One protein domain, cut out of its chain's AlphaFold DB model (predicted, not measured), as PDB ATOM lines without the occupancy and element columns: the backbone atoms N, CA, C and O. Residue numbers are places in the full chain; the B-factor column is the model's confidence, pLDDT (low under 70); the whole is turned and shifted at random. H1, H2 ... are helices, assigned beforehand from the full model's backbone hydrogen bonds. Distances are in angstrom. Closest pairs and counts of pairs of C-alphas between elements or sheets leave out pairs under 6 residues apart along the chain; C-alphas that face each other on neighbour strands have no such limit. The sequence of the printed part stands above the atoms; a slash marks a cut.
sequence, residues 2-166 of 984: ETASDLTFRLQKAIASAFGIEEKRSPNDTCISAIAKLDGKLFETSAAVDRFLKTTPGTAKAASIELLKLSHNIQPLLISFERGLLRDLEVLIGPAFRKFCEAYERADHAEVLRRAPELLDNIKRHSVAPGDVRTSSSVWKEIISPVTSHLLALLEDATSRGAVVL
ATOM      1  N   GLU A   2     -39.673   3.998 -37.164       47.69
ATOM      2  CA  GLU A   2     -39.973   5.368 -37.651       47.69
ATOM      3  C   GLU A   2     -40.747   6.276 -36.670       47.69
ATOM      4  O   GLU A   2     -40.599   7.493 -36.706       47.69
ATOM      5  N   THR A   3     -41.526   5.718 -35.737       52.78
ATOM      6  CA  THR A   3     -42.272   6.504 -34.730       52.78
ATOM      7  C   THR A   3     -41.407   7.010 -33.572       52.78
ATOM      8  O   THR A   3     -41.738   8.017 -32.949       52.78
ATOM      9  N   ALA A   4     -40.280   6.346 -33.287       54.22
ATOM     10  CA  ALA A   4     -39.353   6.759 -32.233       54.22
ATOM     11  C   ALA A   4     -38.457   7.924 -32.687       54.22
ATOM     12  O   ALA A   4     -38.174   8.817 -31.895       54.22
ATOM     13  N   SER A   5     -38.066   7.964 -33.968       57.75
ATOM     14  CA  SER A   5     -37.253   9.050 -34.531       57.75
ATOM     15  C   SER A   5     -37.971  10.404 -34.539       57.75
ATOM     16  O   SER A   5     -37.327  11.426 -34.316       57.75
ATOM     17  N   ASP A   6     -39.293  10.415 -34.735       64.88
ATOM     18  CA  ASP A   6     -40.103  11.644 -34.751       64.88
ATOM     19  C   ASP A   6     -40.282  12.241 -33.337       64.88
ATOM     20  O   ASP A   6     -40.197  13.454 -33.128       64.88
ATOM     21  N   LEU A   7     -40.426  11.382 -32.320       70.88
ATOM     22  CA  LEU A   7     -40.492  11.803 -30.918       70.88
ATOM     23  C   LEU A   7     -39.164  12.417 -30.444       70.88
ATOM     24  O   LEU A   7     -39.163  13.487 -29.832       70.88
ATOM     25  N   THR A   8     -38.033  11.772 -30.746       67.12
ATOM     26  CA  THR A   8     -36.703  12.259 -30.343       67.12
ATOM     27  C   THR A   8     -36.368  13.588 -31.015       67.12
ATOM     28  O   THR A   8     -35.803  14.466 -30.368       67.12
ATOM     29  N   PHE A   9     -36.773  13.782 -32.274       73.44
ATOM     30  CA  PHE A   9     -36.607  15.052 -32.985       73.44
ATOM     31  C   PHE A   9     -37.441  16.179 -32.354       73.44
ATOM     32  O   PHE A   9     -36.929  17.268 -32.096       73.44
ATOM     33  N   ARG A  10     -38.708  15.912 -32.003       76.44
ATOM     34  CA  ARG A  10     -39.593  16.886 -31.330       76.44
ATOM     35  C   ARG A  10     -39.122  17.282 -29.932       76.44
ATOM     36  O   ARG A  10     -39.313  18.424 -29.521       76.44
ATOM     37  N   LEU A  11     -38.536  16.341 -29.195       80.81
ATOM     38  CA  LEU A  11     -38.081  16.553 -27.819       80.81
ATOM     39  C   LEU A  11     -36.620  17.005 -27.722       80.81
ATOM     40  O   LEU A  11     -36.195  17.394 -26.638       80.81
ATOM     41  N   GLN A  12     -35.862  17.012 -28.822       81.56
ATOM     42  CA  GLN A  12     -34.426  17.308 -28.843       81.56
ATOM     43  C   GLN A  12     -34.073  18.612 -28.113       81.56
ATOM     44  O   GLN A  12     -33.232  18.616 -27.215       81.56
ATOM     45  N   LYS A  13     -34.770  19.708 -28.437       81.12
ATOM     46  CA  LYS A  13     -34.565  21.022 -27.808       81.12
ATOM     47  C   LYS A  13     -34.922  21.029 -26.317       81.12
ATOM     48  O   LYS A  13     -34.255  21.688 -25.520       81.12
ATOM     49  N   ALA A  14     -35.957  20.283 -25.926       82.50
ATOM     50  CA  ALA A  14     -36.361  20.146 -24.527       82.50
ATOM     51  C   ALA A  14     -35.339  19.327 -23.720       82.50
ATOM     52  O   ALA A  14     -35.011  19.710 -22.601       82.50
ATOM     53  N   ILE A  15     -34.782  18.258 -24.304       82.62
ATOM     54  CA  ILE A  15     -33.714  17.438 -23.710       82.62
ATOM     55  C   ILE A  15     -32.430  18.265 -23.566       82.62
ATOM     56  O   ILE A  15     -31.845  18.301 -22.485       82.62
ATOM     57  N   ALA A  16     -32.022  18.987 -24.614       81.62
ATOM     58  CA  ALA A  16     -30.840  19.844 -24.577       81.62
ATOM     59  C   ALA A  16     -30.940  20.919 -23.479       81.62
ATOM     60  O   ALA A  16     -29.994  21.126 -22.719       81.62
ATOM     61  N   SER A  17     -32.118  21.533 -23.332       83.31
ATOM     62  CA  SER A  17     -32.414  22.499 -22.267       83.31
ATOM     63  C   SER A  17     -32.412  21.864 -20.870       83.31
ATOM     64  O   SER A  17     -31.724  22.353 -19.977       83.31
ATOM     65  N   ALA A  18     -33.116  20.741 -20.678       80.94
ATOM     66  CA  ALA A  18     -33.243  20.076 -19.377       80.94
ATOM     67  C   ALA A  18     -31.902  19.568 -18.828       80.94
ATOM     68  O   ALA A  18     -31.652  19.656 -17.627       80.94
ATOM     69  N   PHE A  19     -31.022  19.077 -19.704       83.00
ATOM     70  CA  PHE A  19     -29.688  18.615 -19.328       83.00
ATOM     71  C   PHE A  19     -28.618  19.708 -19.467       83.00
ATOM     72  O   PHE A  19     -27.471  19.464 -19.107       83.00
ATOM     73  N   GLY A  20     -28.944  20.912 -19.953       80.50
ATOM     74  CA  GLY A  20     -27.993  22.014 -20.147       80.50
ATOM     75  C   GLY A  20     -26.814  21.639 -21.053       80.50
ATOM     76  O   GLY A  20     -25.658  21.782 -20.648       80.50
ATOM     77  N   ILE A  21     -27.104  21.070 -22.222       83.50
ATOM     78  CA  ILE A  21     -26.134  20.665 -23.252       83.50
ATOM     79  C   ILE A  21     -26.450  21.374 -24.575       83.50
ATOM     80  O   ILE A  21     -27.591  21.755 -24.823       83.50
ATOM     81  N   GLU A  22     -25.449  21.551 -25.436       80.69
ATOM     82  CA  GLU A  22     -25.662  22.120 -26.772       80.69
ATOM     83  C   GLU A  22     -26.426  21.151 -27.685       80.69
ATOM     84  O   GLU A  22     -26.168  19.944 -27.689       80.69
ATOM     85  N   GLU A  23     -27.334  21.690 -28.498       75.12
ATOM     86  CA  GLU A  23     -28.098  20.926 -29.487       75.12
ATOM     87  C   GLU A  23     -27.159  20.363 -30.573       75.12
ATOM     88  O   GLU A  23     -26.460  21.107 -31.264       75.12
ATOM     89  N   LYS A  24     -27.096  19.029 -30.705       78.06
ATOM     90  CA  LYS A  24     -26.250  18.352 -31.704       78.06
ATOM     91  C   LYS A  24     -26.991  18.170 -33.033       78.06
ATOM     92  O   LYS A  24     -28.211  18.241 -33.094       78.06
ATOM     93  N   ARG A  25     -26.258  17.895 -34.120       71.62
ATOM     94  CA  ARG A  25     -26.847  17.710 -35.466       71.62
ATOM     95  C   ARG A  25     -27.815  16.523 -35.559       71.62
ATOM     96  O   ARG A  25     -28.702  16.546 -36.402       71.62
ATOM     97  N   SER A  26     -27.641  15.504 -34.717       79.00
ATOM     98  CA  SER A  26     -28.528  14.343 -34.625       79.00
ATOM     99  C   SER A  26     -29.255  14.328 -33.270       79.00
ATOM    100  O   SER A  26     -28.609  14.522 -32.230       79.00
ATOM    101  N   PRO A  27     -30.573  14.044 -33.235       77.81
ATOM    102  CA  PRO A  27     -31.306  13.833 -31.989       77.81
ATOM    103  C   PRO A  27     -30.710  12.707 -31.132       77.81
ATOM    104  O   PRO A  27     -30.616  12.850 -29.915       77.81
ATOM    105  N   ASN A  28     -30.219  11.630 -31.761       79.88
ATOM    106  CA  ASN A  28     -29.560  10.527 -31.054       79.88
ATOM    107  C   ASN A  28     -28.267  10.985 -30.361       79.88
ATOM    108  O   ASN A  28     -28.044  10.625 -29.209       79.88
ATOM    109  N   ASP A  29     -27.460  11.835 -31.003       80.56
ATOM    110  CA  ASP A  29     -26.227  12.375 -30.403       80.56
ATOM    111  C   ASP A  29     -26.529  13.295 -29.210       80.56
ATOM    112  O   ASP A  29     -25.765  13.354 -28.241       80.56
ATOM    113  N   THR A  30     -27.666  13.999 -29.259       82.19
ATOM    114  CA  THR A  30     -28.157  14.833 -28.150       82.19
ATOM    115  C   THR A  30     -28.573  13.959 -26.961       82.19
ATOM    116  O   THR A  30     -28.187  14.247 -25.830       82.19
ATOM    117  N   CYS A  31     -29.280  12.846 -27.199       80.88
ATOM    118  CA  CYS A  31     -29.620  11.871 -26.156       80.88
ATOM    119  C   CYS A  31     -28.385  11.180 -25.561       80.88
ATOM    120  O   CYS A  31     -28.291  11.072 -24.341       80.88
ATOM    121  N   ILE A  32     -27.417  10.767 -26.387       84.75
ATOM    122  CA  ILE A  32     -26.156  10.162 -25.920       84.75
ATOM    123  C   ILE A  32     -25.385  11.149 -25.032       84.75
ATOM    124  O   ILE A  32     -24.905  10.775 -23.964       84.75
ATOM    125  N   SER A  33     -25.319  12.425 -25.424       83.94
ATOM    126  CA  SER A  33     -24.667  13.476 -24.627       83.94
ATOM    127  C   SER A  33     -25.395  13.751 -23.303       83.94
ATOM    128  O   SER A  33     -24.747  14.022 -22.291       83.94
ATOM    129  N   ALA A  34     -26.731  13.667 -23.286       83.69
ATOM    130  CA  ALA A  34     -27.535  13.813 -22.071       83.69
ATOM    131  C   ALA A  34     -27.314  12.648 -21.091       83.69
ATOM    132  O   ALA A  34     -27.099  12.894 -19.904       83.69
ATOM    133  N   ILE A  35     -27.292  11.406 -21.594       85.75
ATOM    134  CA  ILE A  35     -26.987  10.201 -20.803       85.75
ATOM    135  C   ILE A  35     -25.574  10.299 -20.220       85.75
ATOM    136  O   ILE A  35     -25.416  10.195 -19.010       85.75
ATOM    137  N   ALA A  36     -24.567  10.629 -21.035       85.56
ATOM    138  CA  ALA A  36     -23.187  10.774 -20.564       85.56
ATOM    139  C   ALA A  36     -23.035  11.839 -19.459       85.56
ATOM    140  O   ALA A  36     -22.246  11.671 -18.529       85.56
ATOM    141  N   LYS A  37     -23.802  12.938 -19.531       85.88
ATOM    142  CA  LYS A  37     -23.807  13.977 -18.492       85.88
ATOM    143  C   LYS A  37     -24.479  13.505 -17.200       85.88
ATOM    144  O   LYS A  37     -23.980  13.825 -16.122       85.88
ATOM    145  N   LEU A  38     -25.588  12.772 -17.305       85.62
ATOM    146  CA  LEU A  38     -26.269  12.178 -16.152       85.62
ATOM    147  C   LEU A  38     -25.379  11.136 -15.468       85.62
ATOM    148  O   LEU A  38     -25.157  11.242 -14.264       85.62
ATOM    149  N   ASP A  39     -24.804  10.212 -16.237       85.38
ATOM    150  CA  ASP A  39     -23.907   9.164 -15.740       85.38
ATOM    151  C   ASP A  39     -22.661   9.760 -15.081       85.38
ATOM    152  O   ASP A  39     -22.271   9.338 -13.994       85.38
ATOM    153  N   GLY A  40     -22.071  10.805 -15.675       86.56
ATOM    154  CA  GLY A  40     -20.940  11.514 -15.075       86.56
ATOM    155  C   GLY A  40     -21.285  12.143 -13.722       86.56
ATOM    156  O   GLY A  40     -20.511  12.038 -12.772       86.56
ATOM    157  N   LYS A  41     -22.471  12.753 -13.595       86.62
ATOM    158  CA  LYS A  41     -22.923  13.354 -12.329       86.62
ATOM    159  C   LYS A  41     -23.318  12.307 -11.287       86.62
ATOM    160  O   LYS A  41     -23.027  12.505 -10.105       86.62
ATOM    161  N   LEU A  42     -23.918  11.192 -11.705       85.06
ATOM    162  CA  LEU A  42     -24.193  10.048 -10.831       85.06
ATOM    163  C   LEU A  42     -22.893   9.441 -10.305       85.06
ATOM    164  O   LEU A  42     -22.777   9.222  -9.104       85.06
ATOM    165  N   PHE A  43     -21.889   9.271 -11.167       86.81
ATOM    166  CA  PHE A  43     -20.576   8.755 -10.788       86.81
ATOM    167  C   PHE A  43     -19.856   9.666  -9.786       86.81
ATOM    168  O   PHE A  43     -19.392   9.190  -8.753       86.81
ATOM    169  N   GLU A  44     -19.812  10.983 -10.033       88.38
ATOM    170  CA  GLU A  44     -19.262  11.959  -9.076       88.38
ATOM    171  C   GLU A  44     -19.963  11.875  -7.707       88.38
ATOM    172  O   GLU A  44     -19.304  11.904  -6.665       88.38
ATOM    173  N   THR A  45     -21.294  11.747  -7.702       88.75
ATOM    174  CA  THR A  45     -22.087  11.664  -6.465       88.75
ATOM    175  C   THR A  45     -21.853  10.340  -5.735       88.75
ATOM    176  O   THR A  45     -21.610  10.346  -4.531       88.75
ATOM    177  N   SER A  46     -21.839   9.216  -6.452       88.19
ATOM    178  CA  SER A  46     -21.550   7.885  -5.903       88.19
ATOM    179  C   SER A  46     -20.136   7.811  -5.310       88.19
ATOM    180  O   SER A  46     -19.963   7.374  -4.175       88.19
ATOM    181  N   ALA A  47     -19.132   8.384  -5.981       89.12
ATOM    182  CA  ALA A  47     -17.772   8.476  -5.448       89.12
ATOM    183  C   ALA A  47     -17.676   9.336  -4.170       89.12
ATOM    184  O   ALA A  47     -16.779   9.148  -3.342       89.12
ATOM    185  N   ALA A  48     -18.568  10.313  -3.986       90.75
ATOM    186  CA  ALA A  48     -18.663  11.075  -2.742       90.75
ATOM    187  C   ALA A  48     -19.357  10.286  -1.624       90.75
ATOM    188  O   ALA A  48     -18.921  10.369  -0.476       90.75
ATOM    189  N   VAL A  49     -20.365   9.474  -1.959       92.38
ATOM    190  CA  VAL A  49     -20.975   8.517  -1.023       92.38
ATOM    191  C   VAL A  49     -19.920   7.531  -0.532       92.38
ATOM    192  O   VAL A  49     -19.715   7.430   0.671       92.38
ATOM    193  N   ASP A  50     -19.154   6.904  -1.425       91.62
ATOM    194  CA  ASP A  50     -18.091   5.958  -1.052       91.62
ATOM    195  C   ASP A  50     -17.027   6.571  -0.136       91.62
ATOM    196  O   ASP A  50     -16.498   5.906   0.760       91.62
ATOM    197  N   ARG A  51     -16.695   7.850  -0.346       92.31
ATOM    198  CA  ARG A  51     -15.790   8.589   0.544       92.31
ATOM    199  C   ARG A  51     -16.425   8.835   1.905       92.31
ATOM    200  O   ARG A  51     -15.751   8.643   2.911       92.31
ATOM    201  N   PHE A  52     -17.705   9.199   1.945       94.25
ATOM    202  CA  PHE A  52     -18.451   9.365   3.190       94.25
ATOM    203  C   PHE A  52     -18.546   8.054   3.988       94.25
ATOM    204  O   PHE A  52     -18.278   8.064   5.188       94.25
ATOM    205  N   LEU A  53     -18.811   6.919   3.334       93.06
ATOM    206  CA  LEU A  53     -18.903   5.592   3.969       93.06
ATOM    207  C   LEU A  53     -17.591   5.115   4.620       93.06
ATOM    208  O   LEU A  53     -17.598   4.192   5.426       93.06
ATOM    209  N   LYS A  54     -16.451   5.731   4.285       92.25
ATOM    210  CA  LYS A  54     -15.134   5.416   4.869       92.25
ATOM    211  C   LYS A  54     -14.739   6.341   6.022       92.25
ATOM    212  O   LYS A  54     -13.626   6.237   6.531       92.25
ATOM    213  N   THR A  55     -15.606   7.275   6.403       92.56
ATOM    214  CA  THR A  55     -15.306   8.247   7.461       92.56
ATOM    215  C   THR A  55     -15.528   7.688   8.862       92.56
ATOM    216  O   THR A  55     -16.282   6.741   9.062       92.56
ATOM    217  N   THR A  56     -14.871   8.320   9.832       89.19
ATOM    218  CA  THR A  56     -15.096   8.186  11.280       89.19
ATOM    219  C   THR A  56     -15.843   9.419  11.807       89.19
ATOM    220  O   THR A  56     -15.897  10.433  11.099       89.19
ATOM    221  N   PRO A  57     -16.363   9.420  13.051       85.69
ATOM    222  CA  PRO A  57     -17.100  10.572  13.584       85.69
ATOM    223  C   PRO A  57     -16.306  11.889  13.548       85.69
ATOM    224  O   PRO A  57     -16.875  12.945  13.290       85.69
ATOM    225  N   GLY A  58     -14.977  11.822  13.704       85.56
ATOM    226  CA  GLY A  58     -14.084  12.984  13.616       85.56
ATOM    227  C   GLY A  58     -13.695  13.423  12.197       85.56
ATOM    228  O   GLY A  58     -13.019  14.431  12.046       85.56
ATOM    229  N   THR A  59     -14.068  12.681  11.147       89.81
ATOM    230  CA  THR A  59     -13.742  13.016   9.739       89.81
ATOM    231  C   THR A  59     -14.976  13.149   8.838       89.81
ATOM    232  O   THR A  59     -14.891  13.686   7.730       89.81
ATOM    233  N   ALA A  60     -16.152  12.729   9.314       90.12
ATOM    234  CA  ALA A  60     -17.405  12.703   8.556       90.12
ATOM    235  C   ALA A  60     -17.947  14.095   8.178       90.12
ATOM    236  O   ALA A  60     -18.682  14.242   7.196       90.12
ATOM    237  N   LYS A  61     -17.562  15.146   8.910       90.88
ATOM    238  CA  LYS A  61     -18.010  16.523   8.661       90.88
ATOM    239  C   LYS A  61     -17.605  17.032   7.278       90.88
ATOM    240  O   LYS A  61     -18.448  17.549   6.548       90.88
ATOM    241  N   ALA A  62     -16.335  16.886   6.905       87.88
ATOM    242  CA  ALA A  62     -15.836  17.382   5.622       87.88
ATOM    243  C   ALA A  62     -16.461  16.613   4.446       87.88
ATOM    244  O   ALA A  62     -16.930  17.222   3.484       87.88
ATOM    245  N   ALA A  63     -16.550  15.285   4.571       89.81
ATOM    246  CA  ALA A  63     -17.152  14.428   3.555       89.81
ATOM    247  C   ALA A  63     -18.658  14.688   3.372       89.81
ATOM    248  O   ALA A  63     -19.151  14.653   2.246       89.81
ATOM    249  N   SER A  64     -19.393  15.013   4.445       91.94
ATOM    250  CA  SER A  64     -20.826  15.327   4.342       91.94
ATOM    251  C   SER A  64     -21.105  16.637   3.596       91.94
ATOM    252  O   SER A  64     -22.081  16.734   2.852       91.94
ATOM    253  N   ILE A  65     -20.236  17.644   3.741       89.94
ATOM    254  CA  ILE A  65     -20.326  18.908   2.993       89.94
ATOM    255  C   ILE A  65     -20.082  18.665   1.499       89.94
ATOM    256  O   ILE A  65     -20.812  19.201   0.663       89.94
ATOM    257  N   GLU A  66     -19.075  17.857   1.165       90.19
ATOM    258  CA  GLU A  66     -18.774  17.500  -0.224       90.19
ATOM    259  C   GLU A  66     -19.929  16.720  -0.866       90.19
ATOM    260  O   GLU A  66     -20.363  17.063  -1.970       90.19
ATOM    261  N   LEU A  67     -20.480  15.734  -0.152       91.75
ATOM    262  CA  LEU A  67     -21.617  14.940  -0.611       91.75
ATOM    263  C   LEU A  67     -22.854  15.812  -0.876       91.75
ATOM    264  O   LEU A  67     -23.459  15.687  -1.939       91.75
ATOM    265  N   LEU A  68     -23.179  16.753   0.020       90.19
ATOM    266  CA  LEU A  68     -24.311  17.669  -0.178       90.19
ATOM    267  C   LEU A  68     -24.137  18.589  -1.390       90.19
ATOM    268  O   LEU A  68     -25.079  18.833  -2.146       90.19
ATOM    269  N   LYS A  69     -22.914  19.079  -1.611       89.56
ATOM    270  CA  LYS A  69     -22.601  19.910  -2.778       89.56
ATOM    271  C   LYS A  69     -22.812  19.139  -4.083       89.56
ATOM    272  O   LYS A  69     -23.348  19.689  -5.043       89.56
ATOM    273  N   LEU A  70     -22.395  17.874  -4.133       88.88
ATOM    274  CA  LEU A  70     -22.553  17.033  -5.321       88.88
ATOM    275  C   LEU A  70     -24.006  16.579  -5.515       88.88
ATOM    276  O   LEU A  70     -24.479  16.577  -6.652       88.88
ATOM    277  N   SER A  71     -24.760  16.338  -4.436       87.00
ATOM    278  CA  SER A  71     -26.197  16.049  -4.531       87.00
ATOM    279  C   SER A  71     -27.008  17.227  -5.086       87.00
ATOM    280  O   SER A  71     -27.933  17.027  -5.873       87.00
ATOM    281  N   HIS A  72     -26.642  18.473  -4.761       87.44
ATOM    282  CA  HIS A  72     -27.270  19.663  -5.363       87.44
ATOM    283  C   HIS A  72     -27.007  19.777  -6.863       87.44
ATOM    284  O   HIS A  72     -27.887  20.202  -7.609       87.44
ATOM    285  N   ASN A  73     -25.833  19.348  -7.329       85.88
ATOM    286  CA  ASN A  73     -25.484  19.405  -8.749       85.88
ATOM    287  C   ASN A  73     -26.286  18.412  -9.603       85.88
ATOM    288  O   ASN A  73     -26.529  18.690 -10.778       85.88
ATOM    289  N   ILE A  74     -26.685  17.265  -9.042       87.19
ATOM    290  CA  ILE A  74     -27.490  16.264  -9.756       87.19
ATOM    291  C   ILE A  74     -29.001  16.526  -9.652       87.19
ATOM    292  O   ILE A  74     -29.742  16.155 -10.558       87.19
ATOM    293  N   GLN A  75     -29.470  17.235  -8.619       85.44
ATOM    294  CA  GLN A  75     -30.894  17.518  -8.373       85.44
ATOM    295  C   GLN A  75     -31.695  18.014  -9.603       85.44
ATOM    296  O   GLN A  75     -32.815  17.527  -9.801       85.44
ATOM    297  N   PRO A  76     -31.186  18.923 -10.467       84.19
ATOM    298  CA  PRO A  76     -31.924  19.380 -11.649       84.19
ATOM    299  C   PRO A  76     -32.194  18.268 -12.672       84.19
ATOM    300  O   PRO A  76     -33.193  18.331 -13.389       84.19
ATOM    301  N   LEU A  77     -31.336  17.244 -12.705       84.25
ATOM    302  CA  LEU A  77     -31.369  16.135 -13.662       84.25
ATOM    303  C   LEU A  77     -32.283  14.981 -13.221       84.25
ATOM    304  O   LEU A  77     -32.535  14.068 -14.001       84.25
ATOM    305  N   LEU A  78     -32.787  15.024 -11.985       84.31
ATOM    306  CA  LEU A  78     -33.647  13.990 -11.415       84.31
ATOM    307  C   LEU A  78     -35.133  14.291 -11.628       84.31
ATOM    308  O   LEU A  78     -35.546  15.453 -11.726       84.31
ATOM    309  N   ILE A  79     -35.954  13.240 -11.637       84.25
ATOM    310  CA  ILE A  79     -37.418  13.354 -11.670       84.25
ATOM    311  C   ILE A  79     -37.964  13.905 -10.347       84.25
ATOM    312  O   ILE A  79     -37.340  13.782  -9.293       84.25
ATOM    313  N   SER A  80     -39.166  14.490 -10.376       81.38
ATOM    314  CA  SER A  80     -39.774  15.165  -9.215       81.38
ATOM    315  C   SER A  80     -39.838  14.305  -7.947       81.38
ATOM    316  O   SER A  80     -39.672  14.837  -6.854       81.38
ATOM    317  N   PHE A  81     -40.039  12.991  -8.090       83.62
ATOM    318  CA  PHE A  81     -40.022  12.045  -6.972       83.62
ATOM    319  C   PHE A  81     -38.637  11.960  -6.307       83.62
ATOM    320  O   PHE A  81     -38.513  12.149  -5.100       83.62
ATOM    321  N   GLU A  82     -37.579  11.764  -7.095       83.62
ATOM    322  CA  GLU A  82     -36.202  11.615  -6.603       83.62
ATOM    323  C   GLU A  82     -35.613  12.925  -6.072       83.62
ATOM    324  O   GLU A  82     -34.809  12.918  -5.140       83.62
ATOM    325  N   ARG A  83     -36.077  14.073  -6.584       83.38
ATOM    326  CA  ARG A  83     -35.760  15.388  -6.001       83.38
ATOM    327  C   ARG A  83     -36.233  15.516  -4.553       83.38
ATOM    328  O   ARG A  83     -35.595  16.231  -3.785       83.38
ATOM    329  N   GLY A  84     -37.338  14.857  -4.194       80.25
ATOM    330  CA  GLY A  84     -37.823  14.789  -2.816       80.25
ATOM    331  C   GLY A  84     -36.862  14.024  -1.910       80.25
ATOM    332  O   GLY A  84     -36.563  14.487  -0.818       80.25
ATOM    333  N   LEU A  85     -36.283  12.930  -2.410       83.31
ATOM    334  CA  LEU A  85     -35.355  12.085  -1.654       83.31
ATOM    335  C   LEU A  85     -34.037  12.802  -1.322       83.31
ATOM    336  O   LEU A  85     -33.469  12.606  -0.252       83.31
ATOM    337  N   LEU A  86     -33.558  13.694  -2.193       83.19
ATOM    338  CA  LEU A  86     -32.374  14.505  -1.885       83.19
ATOM    339  C   LEU A  86     -32.602  15.511  -0.745       83.19
ATOM    340  O   LEU A  86     -31.641  15.896  -0.084       83.19
ATOM    341  N   ARG A  87     -33.850  15.906  -0.468       81.25
ATOM    342  CA  ARG A  87     -34.162  16.730   0.713       81.25
ATOM    343  C   ARG A  87     -34.032  15.927   2.004       81.25
ATOM    344  O   ARG A  87     -33.565  16.462   3.001       81.25
ATOM    345  N   ASP A  88     -34.375  14.643   1.971       82.94
ATOM    346  CA  ASP A  88     -34.172  13.740   3.109       82.94
ATOM    347  C   ASP A  88     -32.671  13.610   3.423       82.94
ATOM    348  O   ASP A  88     -32.262  13.668   4.583       82.94
ATOM    349  N   LEU A  89     -31.825  13.537   2.385       86.62
ATOM    350  CA  LEU A  89     -30.366  13.571   2.535       86.62
ATOM    351  C   LEU A  89     -29.891  14.880   3.193       86.62
ATOM    352  O   LEU A  89     -29.088  14.839   4.122       86.62
ATOM    353  N   GLU A  90     -30.409  16.039   2.773       86.12
ATOM    354  CA  GLU A  90     -30.100  17.339   3.398       86.12
ATOM    355  C   GLU A  90     -30.437  17.389   4.890       86.12
ATOM    356  O   GLU A  90     -29.703  18.012   5.659       86.12
ATOM    357  N   VAL A  91     -31.515  16.726   5.314       86.69
ATOM    358  CA  VAL A  91     -31.891  16.630   6.730       86.69
ATOM    359  C   VAL A  91     -30.930  15.709   7.486       86.69
ATOM    360  O   VAL A  91     -30.445  16.078   8.556       86.69
ATOM    361  N   LEU A  92     -30.608  14.544   6.918       88.12
ATOM    362  CA  LEU A  92     -29.763  13.526   7.552       88.12
ATOM    363  C   LEU A  92     -28.313  13.985   7.762       88.12
ATOM    364  O   LEU A  92     -27.756  13.774   8.837       88.12
ATOM    365  N   ILE A  93     -27.708  14.642   6.766       90.62
ATOM    366  CA  ILE A  93     -26.314  15.130   6.821       90.62
ATOM    367  C   ILE A  93     -26.206  16.665   6.909       90.62
ATOM    368  O   ILE A  93     -25.190  17.274   6.557       90.62
ATOM    369  N   GLY A  94     -27.270  17.298   7.401       85.50
ATOM    370  CA  GLY A  94     -27.411  18.744   7.536       85.50
ATOM    371  C   GLY A  94     -26.706  19.363   8.754       85.50
ATOM    372  O   GLY A  94     -25.761  18.802   9.316       85.50
ATOM    373  N   PRO A  95     -27.154  20.551   9.205       84.62
ATOM    374  CA  PRO A  95     -26.524  21.283  10.307       84.62
ATOM    375  C   PRO A  95     -26.452  20.514  11.634       84.62
ATOM    376  O   PRO A  95     -25.466  20.657  12.357       84.62
ATOM    377  N   ALA A  96     -27.463  19.699  11.960       84.19
ATOM    378  CA  ALA A  96     -27.496  18.919  13.200       84.19
ATOM    379  C   ALA A  96     -26.372  17.869  13.245       84.19
ATOM    380  O   ALA A  96     -25.624  17.805  14.222       84.19
ATOM    381  N   PHE A  97     -26.187  17.125  12.149       90.06
ATOM    382  CA  PHE A  97     -25.120  16.133  12.013       90.06
ATOM    383  C   PHE A  97     -23.724  16.770  12.041       90.06
ATOM    384  O   PHE A  97     -22.812  16.270  12.699       90.06
ATOM    385  N   ARG A  98     -23.555  17.932  11.399       88.62
ATOM    386  CA  ARG A  98     -22.275  18.660  11.422       88.62
ATOM    387  C   ARG A  98     -21.897  19.129  12.824       88.62
ATOM    388  O   ARG A  98     -20.744  18.976  13.208       88.62
ATOM    389  N   LYS A  99     -22.858  19.652  13.593       87.38
ATOM    390  CA  LYS A  99     -22.630  20.057  14.992       87.38
ATOM    391  C   LYS A  99     -22.274  18.873  15.890       87.38
ATOM    392  O   LYS A  99     -21.479  19.028  16.807       87.38
ATOM    393  N   PHE A 100     -22.835  17.697  15.624       90.88
ATOM    394  CA  PHE A 100     -22.452  16.465  16.314       90.88
ATOM    395  C   PHE A 100     -20.998  16.065  16.023       90.88
ATOM    396  O   PHE A 100     -20.248  15.787  16.955       90.88
ATOM    397  N   CYS A 101     -20.567  16.127  14.758       88.12
ATOM    398  CA  CYS A 101     -19.168  15.873  14.401       88.12
ATOM    399  C   CYS A 101     -18.219  16.904  15.044       88.12
ATOM    400  O   CYS A 101     -17.173  16.533  15.561       88.12
ATOM    401  N   GLU A 102     -18.603  18.186  15.081       87.75
ATOM    402  CA  GLU A 102     -17.828  19.249  15.747       87.75
ATOM    403  C   GLU A 102     -17.661  19.018  17.253       87.75
ATOM    404  O   GLU A 102     -16.588  19.275  17.797       87.75
ATOM    405  N   ALA A 103     -18.709  18.546  17.934       85.44
ATOM    406  CA  ALA A 103     -18.631  18.197  19.350       85.44
ATOM    407  C   ALA A 103     -17.630  17.052  19.580       85.44
ATOM    408  O   ALA A 103     -16.804  17.118  20.488       85.44
ATOM    409  N   TYR A 104     -17.640  16.050  18.697       87.38
ATOM    410  CA  TYR A 104     -16.698  14.936  18.751       87.38
ATOM    411  C   TYR A 104     -15.249  15.375  18.472       87.38
ATOM    412  O   TYR A 104     -14.340  14.982  19.199       87.38
ATOM    413  N   GLU A 105     -15.023  16.235  17.472       85.56
ATOM    414  CA  GLU A 105     -13.703  16.814  17.152       85.56
ATOM    415  C   GLU A 105     -13.101  17.599  18.331       85.56
ATOM    416  O   GLU A 105     -11.885  17.614  18.509       85.56
ATOM    417  N   ARG A 106     -13.946  18.233  19.153       85.50
ATOM    418  CA  ARG A 106     -13.541  19.001  20.343       85.50
ATOM    419  C   ARG A 106     -13.366  18.155  21.608       85.50
ATOM    420  O   ARG A 106     -13.078  18.725  22.654       85.50
ATOM    421  N   ALA A 107     -13.550  16.834  21.524       79.38
ATOM    422  CA  ALA A 107     -13.617  15.931  22.678       79.38
ATOM    423  C   ALA A 107     -14.695  16.327  23.715       79.38
ATOM    424  O   ALA A 107     -14.597  15.988  24.894       79.38
ATOM    425  N   ASP A 108     -15.755  17.015  23.277       81.12
ATOM    426  CA  ASP A 108     -16.899  17.371  24.117       81.12
ATOM    427  C   ASP A 108     -17.896  16.204  24.151       81.12
ATOM    428  O   ASP A 108     -18.928  16.183  23.473       81.12
ATOM    429  N   HIS A 109     -17.537  15.172  24.916       79.75
ATOM    430  CA  HIS A 109     -18.306  13.933  25.007       79.75
ATOM    431  C   HIS A 109     -19.734  14.153  25.537       79.75
ATOM    432  O   HIS A 109     -20.641  13.420  25.145       79.75
ATOM    433  N   ALA A 110     -19.967  15.178  26.364       75.19
ATOM    434  CA  ALA A 110     -21.295  15.494  26.888       75.19
ATOM    435  C   ALA A 110     -22.217  16.043  25.786       75.19
ATOM    436  O   ALA A 110     -23.361  15.600  25.643       75.19
ATOM    437  N   GLU A 111     -21.713  16.954  24.951       78.69
ATOM    438  CA  GLU A 111     -22.472  17.518  23.832       78.69
ATOM    439  C   GLU A 111     -22.726  16.488  22.714       78.69
ATOM    440  O   GLU A 111     -23.800  16.498  22.101       78.69
ATOM    441  N   VAL A 112     -21.789  15.556  22.482       84.12
ATOM    442  CA  VAL A 112     -21.977  14.401  21.576       84.12
ATOM    443  C   VAL A 112     -23.177  13.564  22.019       84.12
ATOM    444  O   VAL A 112     -24.081  13.291  21.225       84.12
ATOM    445  N   LEU A 113     -23.211  13.205  23.302       78.56
ATOM    446  CA  LEU A 113     -24.268  12.399  23.902       78.56
ATOM    447  C   LEU A 113     -25.629  13.116  23.894       78.56
ATOM    448  O   LEU A 113     -26.644  12.503  23.565       78.56
ATOM    449  N   ARG A 114     -25.657  14.429  24.148       82.69
ATOM    450  CA  ARG A 114     -26.887  15.245  24.122       82.69
ATOM    451  C   ARG A 114     -27.535  15.318  22.734       82.69
ATOM    452  O   ARG A 114     -28.757  15.401  22.626       82.69
ATOM    453  N   ARG A 115     -26.733  15.326  21.665       83.00
ATOM    454  CA  ARG A 115     -27.206  15.442  20.270       83.00
ATOM    455  C   ARG A 115     -27.594  14.107  19.643       83.00
ATOM    456  O   ARG A 115     -28.303  14.096  18.636       83.00
ATOM    457  N   ALA A 116     -27.147  12.994  20.216       83.56
ATOM    458  CA  ALA A 116     -27.364  11.678  19.637       83.56
ATOM    459  C   ALA A 116     -28.851  11.275  19.488       83.56
ATOM    460  O   ALA A 116     -29.201  10.759  18.422       83.56
ATOM    461  N   PRO A 117     -29.757  11.551  20.453       83.00
ATOM    462  CA  PRO A 117     -31.175  11.200  20.322       83.00
ATOM    463  C   PRO A 117     -31.881  11.905  19.156       83.00
ATOM    464  O   PRO A 117     -32.669  11.280  18.451       83.00
ATOM    465  N   GLU A 118     -31.572  13.185  18.918       84.50
ATOM    466  CA  GLU A 118     -32.132  13.973  17.807       84.50
ATOM    467  C   GLU A 118     -31.724  13.380  16.450       84.50
ATOM    468  O   GLU A 118     -32.545  13.242  15.542       84.50
ATOM    469  N   LEU A 119     -30.459  12.972  16.318       85.69
ATOM    470  CA  LEU A 119     -29.955  12.329  15.105       85.69
ATOM    471  C   LEU A 119     -30.546  10.937  14.905       85.69
ATOM    472  O   LEU A 119     -30.928  10.601  13.786       85.69
ATOM    473  N   LEU A 120     -30.673  10.150  15.974       86.19
ATOM    474  CA  LEU A 120     -31.294   8.830  15.908       86.19
ATOM    475  C   LEU A 120     -32.759   8.919  15.469       86.19
ATOM    476  O   LEU A 120     -33.201   8.113  14.651       86.19
ATOM    477  N   ASP A 121     -33.511   9.896  15.979       83.94
ATOM    478  CA  ASP A 121     -34.900  10.122  15.576       83.94
ATOM    479  C   ASP A 121     -34.993  10.549  14.103       83.94
ATOM    480  O   ASP A 121     -35.795  10.004  13.343       83.94
ATOM    481  N   ASN A 122     -34.102  11.436  13.651       84.44
ATOM    482  CA  ASN A 122     -34.010  11.804  12.238       84.44
ATOM    483  C   ASN A 122     -33.683  10.595  11.348       84.44
ATOM    484  O   ASN A 122     -34.339  10.406  10.324       84.44
ATOM    485  N   ILE A 123     -32.740   9.737  11.738       86.62
ATOM    486  CA  ILE A 123     -32.408   8.503  11.006       86.62
ATOM    487  C   ILE A 123     -33.621   7.562  10.956       86.62
ATOM    488  O   ILE A 123     -33.966   7.061   9.886       86.62
ATOM    489  N   LYS A 124     -34.323   7.369  12.080       84.44
ATOM    490  CA  LYS A 124     -35.514   6.507  12.163       84.44
ATOM    491  C   LYS A 124     -36.660   7.006  11.288       84.44
ATOM    492  O   LYS A 124     -37.251   6.203  10.569       84.44
ATOM    493  N   ARG A 125     -36.950   8.310  11.280       82.69
ATOM    494  CA  ARG A 125     -38.013   8.910  10.444       82.69
ATOM    495  C   ARG A 125     -37.783   8.716   8.946       82.69
ATOM    496  O   ARG A 125     -38.745   8.633   8.188       82.69
ATOM    497  N   HIS A 126     -36.522   8.624   8.533       80.75
ATOM    498  CA  HIS A 126     -36.140   8.398   7.140       80.75
ATOM    499  C   HIS A 126     -35.769   6.935   6.861       80.75
ATOM    500  O   HIS A 126     -35.415   6.603   5.736       80.75
ATOM    501  N   SER A 127     -35.884   6.038   7.844       73.06
ATOM    502  CA  SER A 127     -35.759   4.599   7.619       73.06
ATOM    503  C   SER A 127     -37.016   4.052   6.936       73.06
ATOM    504  O   SER A 127     -38.123   4.568   7.104       73.06
ATOM    505  N   VAL A 128     -36.840   3.032   6.100       73.62
ATOM    506  CA  VAL A 128     -37.877   2.554   5.183       73.62
ATOM    507  C   VAL A 128     -38.355   1.157   5.577       73.62
ATOM    508  O   VAL A 128     -37.543   0.275   5.844       73.62
ATOM    509  N   ALA A 129     -39.675   0.949   5.577       66.56
ATOM    510  CA  ALA A 129     -40.298  -0.356   5.795       66.56
ATOM    511  C   ALA A 129     -40.299  -1.218   4.508       66.56
ATOM    512  O   ALA A 129     -40.269  -0.673   3.399       66.56
ATOM    513  N   PRO A 130     -40.375  -2.560   4.609       58.56
ATOM    514  CA  PRO A 130     -40.451  -3.433   3.436       58.56
ATOM    515  C   PRO A 130     -41.685  -3.106   2.571       58.56
ATOM    516  O   PRO A 130     -42.809  -3.169   3.061       58.56
ATOM    517  N   GLY A 131     -41.481  -2.771   1.289       59.38
ATOM    518  CA  GLY A 131     -42.558  -2.465   0.328       59.38
ATOM    519  C   GLY A 131     -42.763  -0.981  -0.016       59.38
ATOM    520  O   GLY A 131     -43.672  -0.655  -0.775       59.38
ATOM    521  N   ASP A 132     -41.932  -0.077   0.503       77.06
ATOM    522  CA  ASP A 132     -42.000   1.358   0.200       77.06
ATOM    523  C   ASP A 132     -41.575   1.681  -1.246       77.06
ATOM    524  O   ASP A 132     -40.571   1.169  -1.752       77.06
ATOM    525  N   VAL A 133     -42.300   2.597  -1.892       73.75
ATOM    526  CA  VAL A 133     -42.063   3.081  -3.263       73.75
ATOM    527  C   VAL A 133     -40.636   3.619  -3.450       73.75
ATOM    528  O   VAL A 133     -40.058   3.467  -4.527       73.75
ATOM    529  N   ARG A 134     -40.016   4.174  -2.399       77.88
ATOM    530  CA  ARG A 134     -38.626   4.674  -2.406       77.88
ATOM    531  C   ARG A 134     -37.605   3.598  -2.766       77.88
ATOM    532  O   ARG A 134     -36.621   3.891  -3.439       77.88
ATOM    533  N   THR A 135     -37.882   2.339  -2.427       75.44
ATOM    534  CA  THR A 135     -37.002   1.197  -2.734       75.44
ATOM    535  C   THR A 135     -36.912   0.864  -4.225       75.44
ATOM    536  O   THR A 135     -36.090   0.037  -4.613       75.44
ATOM    537  N   SER A 136     -37.716   1.502  -5.080       77.94
ATOM    538  CA  SER A 136     -37.635   1.356  -6.539       77.94
ATOM    539  C   SER A 136     -36.692   2.362  -7.222       77.94
ATOM    540  O   SER A 136     -36.324   2.137  -8.372       77.94
ATOM    541  N   SER A 137     -36.246   3.418  -6.526       83.81
ATOM    542  CA  SER A 137     -35.329   4.442  -7.061       83.81
ATOM    543  C   SER A 137     -33.856   4.032  -6.935       83.81
ATOM    544  O   SER A 137     -33.433   3.499  -5.904       83.81
ATOM    545  N   SER A 138     -33.055   4.320  -7.965       81.00
ATOM    546  CA  SER A 138     -31.595   4.148  -7.928       81.00
ATOM    547  C   SER A 138     -30.935   5.137  -6.966       81.00
ATOM    548  O   SER A 138     -30.090   4.735  -6.174       81.00
ATOM    549  N   VAL A 139     -31.400   6.391  -6.932       84.12
ATOM    550  CA  VAL A 139     -30.926   7.432  -5.997       84.12
ATOM    551  C   VAL A 139     -31.095   6.989  -4.542       84.12
ATOM    552  O   VAL A 139     -30.204   7.186  -3.717       84.12
ATOM    553  N   TRP A 140     -32.208   6.330  -4.209       86.38
ATOM    554  CA  TRP A 140     -32.398   5.776  -2.867       86.38
ATOM    555  C   TRP A 140     -31.380   4.675  -2.538       86.38
ATOM    556  O   TRP A 140     -30.749   4.715  -1.480       86.38
ATOM    557  N   LYS A 141     -31.222   3.691  -3.433       84.81
ATOM    558  CA  LYS A 141     -30.358   2.520  -3.208       84.81
ATOM    559  C   LYS A 141     -28.877   2.874  -3.159       84.81
ATOM    560  O   LYS A 141     -28.159   2.317  -2.338       84.81
ATOM    561  N   GLU A 142     -28.436   3.765  -4.039       85.00
ATOM    562  CA  GLU A 142     -27.017   4.058  -4.245       85.00
ATOM    563  C   GLU A 142     -26.521   5.232  -3.400       85.00
ATOM    564  O   GLU A 142     -25.336   5.285  -3.086       85.00
ATOM    565  N   ILE A 143     -27.402   6.161  -3.005       87.19
ATOM    566  CA  ILE A 143     -26.994   7.376  -2.285       87.19
ATOM    567  C   ILE A 143     -27.546   7.388  -0.862       87.19
ATOM    568  O   ILE A 143     -26.779   7.458   0.094       87.19
ATOM    569  N   ILE A 144     -28.864   7.312  -0.684       87.75
ATOM    570  CA  ILE A 144     -29.469   7.628   0.620       87.75
ATOM    571  C   ILE A 144     -29.393   6.447   1.589       87.75
ATOM    572  O   ILE A 144     -28.959   6.616   2.723       87.75
ATOM    573  N   SER A 145     -29.753   5.238   1.154       87.06
ATOM    574  CA  SER A 145     -29.738   4.044   2.011       87.06
ATOM    575  C   SER A 145     -28.351   3.732   2.605       87.06
ATOM    576  O   SER A 145     -28.284   3.437   3.806       87.06
ATOM    577  N   PRO A 146     -27.240   3.809   1.840       89.75
ATOM    578  CA  PRO A 146     -25.904   3.603   2.394       89.75
ATOM    579  C   PRO A 146     -25.524   4.688   3.409       89.75
ATOM    580  O   PRO A 146     -25.019   4.370   4.483       89.75
ATOM    581  N   VAL A 147     -25.826   5.958   3.110       90.62
ATOM    582  CA  VAL A 147     -25.545   7.092   4.007       90.62
ATOM    583  C   VAL A 147     -26.295   6.942   5.328       90.62
ATOM    584  O   VAL A 147     -25.680   7.060   6.384       90.62
ATOM    585  N   THR A 148     -27.587   6.615   5.293       88.69
ATOM    586  CA  THR A 148     -28.402   6.396   6.499       88.69
ATOM    587  C   THR A 148     -27.850   5.264   7.367       88.69
ATOM    588  O   THR A 148     -27.805   5.392   8.589       88.69
ATOM    589  N   SER A 149     -27.383   4.175   6.748       87.94
ATOM    590  CA  SER A 149     -26.802   3.032   7.469       87.94
ATOM    591  C   SER A 149     -25.467   3.394   8.127       87.94
ATOM    592  O   SER A 149     -25.229   3.051   9.282       87.94
ATOM    593  N   HIS A 150     -24.611   4.139   7.421       92.62
ATOM    594  CA  HIS A 150     -23.323   4.591   7.955       92.62
ATOM    595  C   HIS A 150     -23.476   5.628   9.067       92.62
ATOM    596  O   HIS A 150     -22.751   5.587  10.055       92.62
ATOM    597  N   LEU A 151     -24.458   6.526   8.956       90.69
ATOM    598  CA  LEU A 151     -24.783   7.485  10.013       90.69
ATOM    599  C   LEU A 151     -25.119   6.800  11.339       90.69
ATOM    600  O   LEU A 151     -24.709   7.287  12.390       90.69
ATOM    601  N   LEU A 152     -25.825   5.668  11.289       88.12
ATOM    602  CA  LEU A 152     -26.137   4.881  12.478       88.12
ATOM    603  C   LEU A 152     -24.863   4.296  13.114       88.12
ATOM    604  O   LEU A 152     -24.668   4.438  14.317       88.12
ATOM    605  N   ALA A 153     -23.951   3.748  12.306       87.62
ATOM    606  CA  ALA A 153     -22.667   3.232  12.787       87.62
ATOM    607  C   ALA A 153     -21.771   4.330  13.398       87.62
ATOM    608  O   ALA A 153     -21.158   4.131  14.447       87.62
ATOM    609  N   LEU A 154     -21.725   5.517  12.778       89.94
ATOM    610  CA  LEU A 154     -21.002   6.679  13.310       89.94
ATOM    611  C   LEU A 154     -21.572   7.145  14.656       89.94
ATOM    612  O   LEU A 154     -20.822   7.547  15.547       89.94
ATOM    613  N   LEU A 155     -22.897   7.100  14.799       87.81
ATOM    614  CA  LEU A 155     -23.582   7.462  16.031       87.81
ATOM    615  C   LEU A 155     -23.255   6.478  17.166       87.81
ATOM    616  O   LEU A 155     -22.976   6.913  18.282       87.81
ATOM    617  N   GLU A 156     -23.239   5.174  16.885       84.94
ATOM    618  CA  GLU A 156     -22.900   4.121  17.856       84.94
ATOM    619  C   GLU A 156     -21.431   4.189  18.329       84.94
ATOM    620  O   GLU A 156     -21.169   4.128  19.534       84.94
ATOM    621  N   ASP A 157     -20.456   4.390  17.431       83.69
ATOM    622  CA  ASP A 157     -19.030   4.531  17.812       83.69
ATOM    623  C   ASP A 157     -18.790   5.779  18.680       83.69
ATOM    624  O   ASP A 157     -18.098   5.727  19.698       83.69
ATOM    625  N   ALA A 158     -19.409   6.909  18.337       82.81
ATOM    626  CA  ALA A 158     -19.239   8.143  19.099       82.81
ATOM    627  C   ALA A 158     -19.903   8.088  20.488       82.81
ATOM    628  O   ALA A 158     -19.337   8.584  21.466       82.81
ATOM    629  N   THR A 159     -21.091   7.482  20.583       80.00
ATOM    630  CA  THR A 159     -21.838   7.370  21.847       80.00
ATOM    631  C   THR A 159     -21.217   6.354  22.801       80.00
ATOM    632  O   THR A 159     -21.086   6.651  23.986       80.00
ATOM    633  N   SER A 160     -20.747   5.208  22.301       78.44
ATOM    634  CA  SER A 160     -20.074   4.193  23.124       78.44
ATOM    635  C   SER A 160     -18.783   4.713  23.766       78.44
ATOM    636  O   SER A 160     -18.575   4.532  24.966       78.44
ATOM    637  N   ARG A 161     -17.946   5.444  23.018       76.25
ATOM    638  CA  ARG A 161     -16.741   6.092  23.570       76.25
ATOM    639  C   ARG A 161     -17.079   7.164  24.601       76.25
ATOM    640  O   ARG A 161     -16.455   7.205  25.658       76.25
ATOM    641  N   GLY A 162     -18.065   8.015  24.306       69.94
ATOM    642  CA  GLY A 162     -18.512   9.057  25.232       69.94
ATOM    643  C   GLY A 162     -19.031   8.484  26.553       69.94
ATOM    644  O   GLY A 162     -18.694   9.004  27.612       69.94
ATOM    645  N   ALA A 163     -19.784   7.382  26.498       69.38
ATOM    646  CA  ALA A 163     -20.335   6.718  27.678       69.38
ATOM    647  C   ALA A 163     -19.254   6.132  28.603       69.38
ATOM    648  O   ALA A 163     -19.389   6.215  29.819       69.38
ATOM    649  N   VAL A 164     -18.168   5.583  28.045       73.00
ATOM    650  CA  VAL A 164     -17.045   5.051  28.839       73.00
ATOM    651  C   VAL A 164     -16.245   6.174  29.501       73.00
ATOM    652  O   VAL A 164     -15.882   6.063  30.669       73.00
ATOM    653  N   VAL A 165     -15.981   7.266  28.776       73.44
ATOM    654  CA  VAL A 165     -15.233   8.413  29.320       73.44
ATOM    655  C   VAL A 165     -16.030   9.123  30.415       73.44
ATOM    656  O   VAL A 165     -15.457   9.527  31.418       73.44
ATOM    657  N   LEU A 166     -17.349   9.241  30.251       75.00
ATOM    658  CA  LEU A 166     -18.259   9.868  31.212       75.00
ATOM    659  C   LEU A 166     -18.907   8.849  32.162       75.00
ATOM    660  O   LEU A 166     -20.051   9.036  32.582       75.00
TER     661      LEU A 166
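What this domain is: This is residues 2 to 166 of the 984 residues of an uncharacterized protein of Bradyrhizobium sp. 323S2 (UniProt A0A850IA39). The long helices H2 and H8 run the same way but staggered, overlapping only with residues 45 to 52 of H2 and 142 to 147 of H8 and making the length of a rod, while H3 packs on H2, H4 and H6 pack on H8, and H5 packs on H3 and H6, the six forming a bundle of mostly aligned helices. Kinked H1 packs on the first part of H2 at one end, and short H7 sits beside the beginning of H8. The printed part has 165 residues, with eight named helices, H1 to H8 in order, and no named strand: all helix. It is loose, radius of gyration of the C-alphas 19.9 A, spanning 72 by 32 by 20 A.

Where its parts are: H8, residues 138 to 165, is 40.9 A long and ends at C-alpha 165 (-15.233, 8.413, 29.320). H2, residues 27 to 52, is 37.7 A long. H1, residues 2 to 19, begins at C-alpha 2 (-39.973, 5.368, -37.651) and has a kink of 54 degrees near residue 13. The others are H3, 60 to 77; H4, 80 to 92; H5, 95 to 105; H6, 109 to 125; and H7, 133 to 136.

How they stand to each other: H8 touches H6 opposite ways, closest C-alphas His 109 and Gly 162 at 4.9 A. H8 touches H4 at Leu 89 and Ile 144, 6.3 A. H8 touches H2 at Val 49 and Ile 143, 6.3 A. The hub H3 forms hairpins with H2 and H4; H5 and H6 form another. O i to N i+4 pairs are within hydrogen-bond range throughout H2 and H5, but in H1 10 of 14, H3 12 of 14, H4 5 of 9, H6 11 of 13 and H8 21 of 24; H7 is too short for one.

The domain as a whole: C-alphas 2 and 166 are farthest apart, 72.3 A. The printed part has no cut and no long link. pLDDT is under 70 at residues 2 to 6, 8, 129 to 131, and 162 to 163.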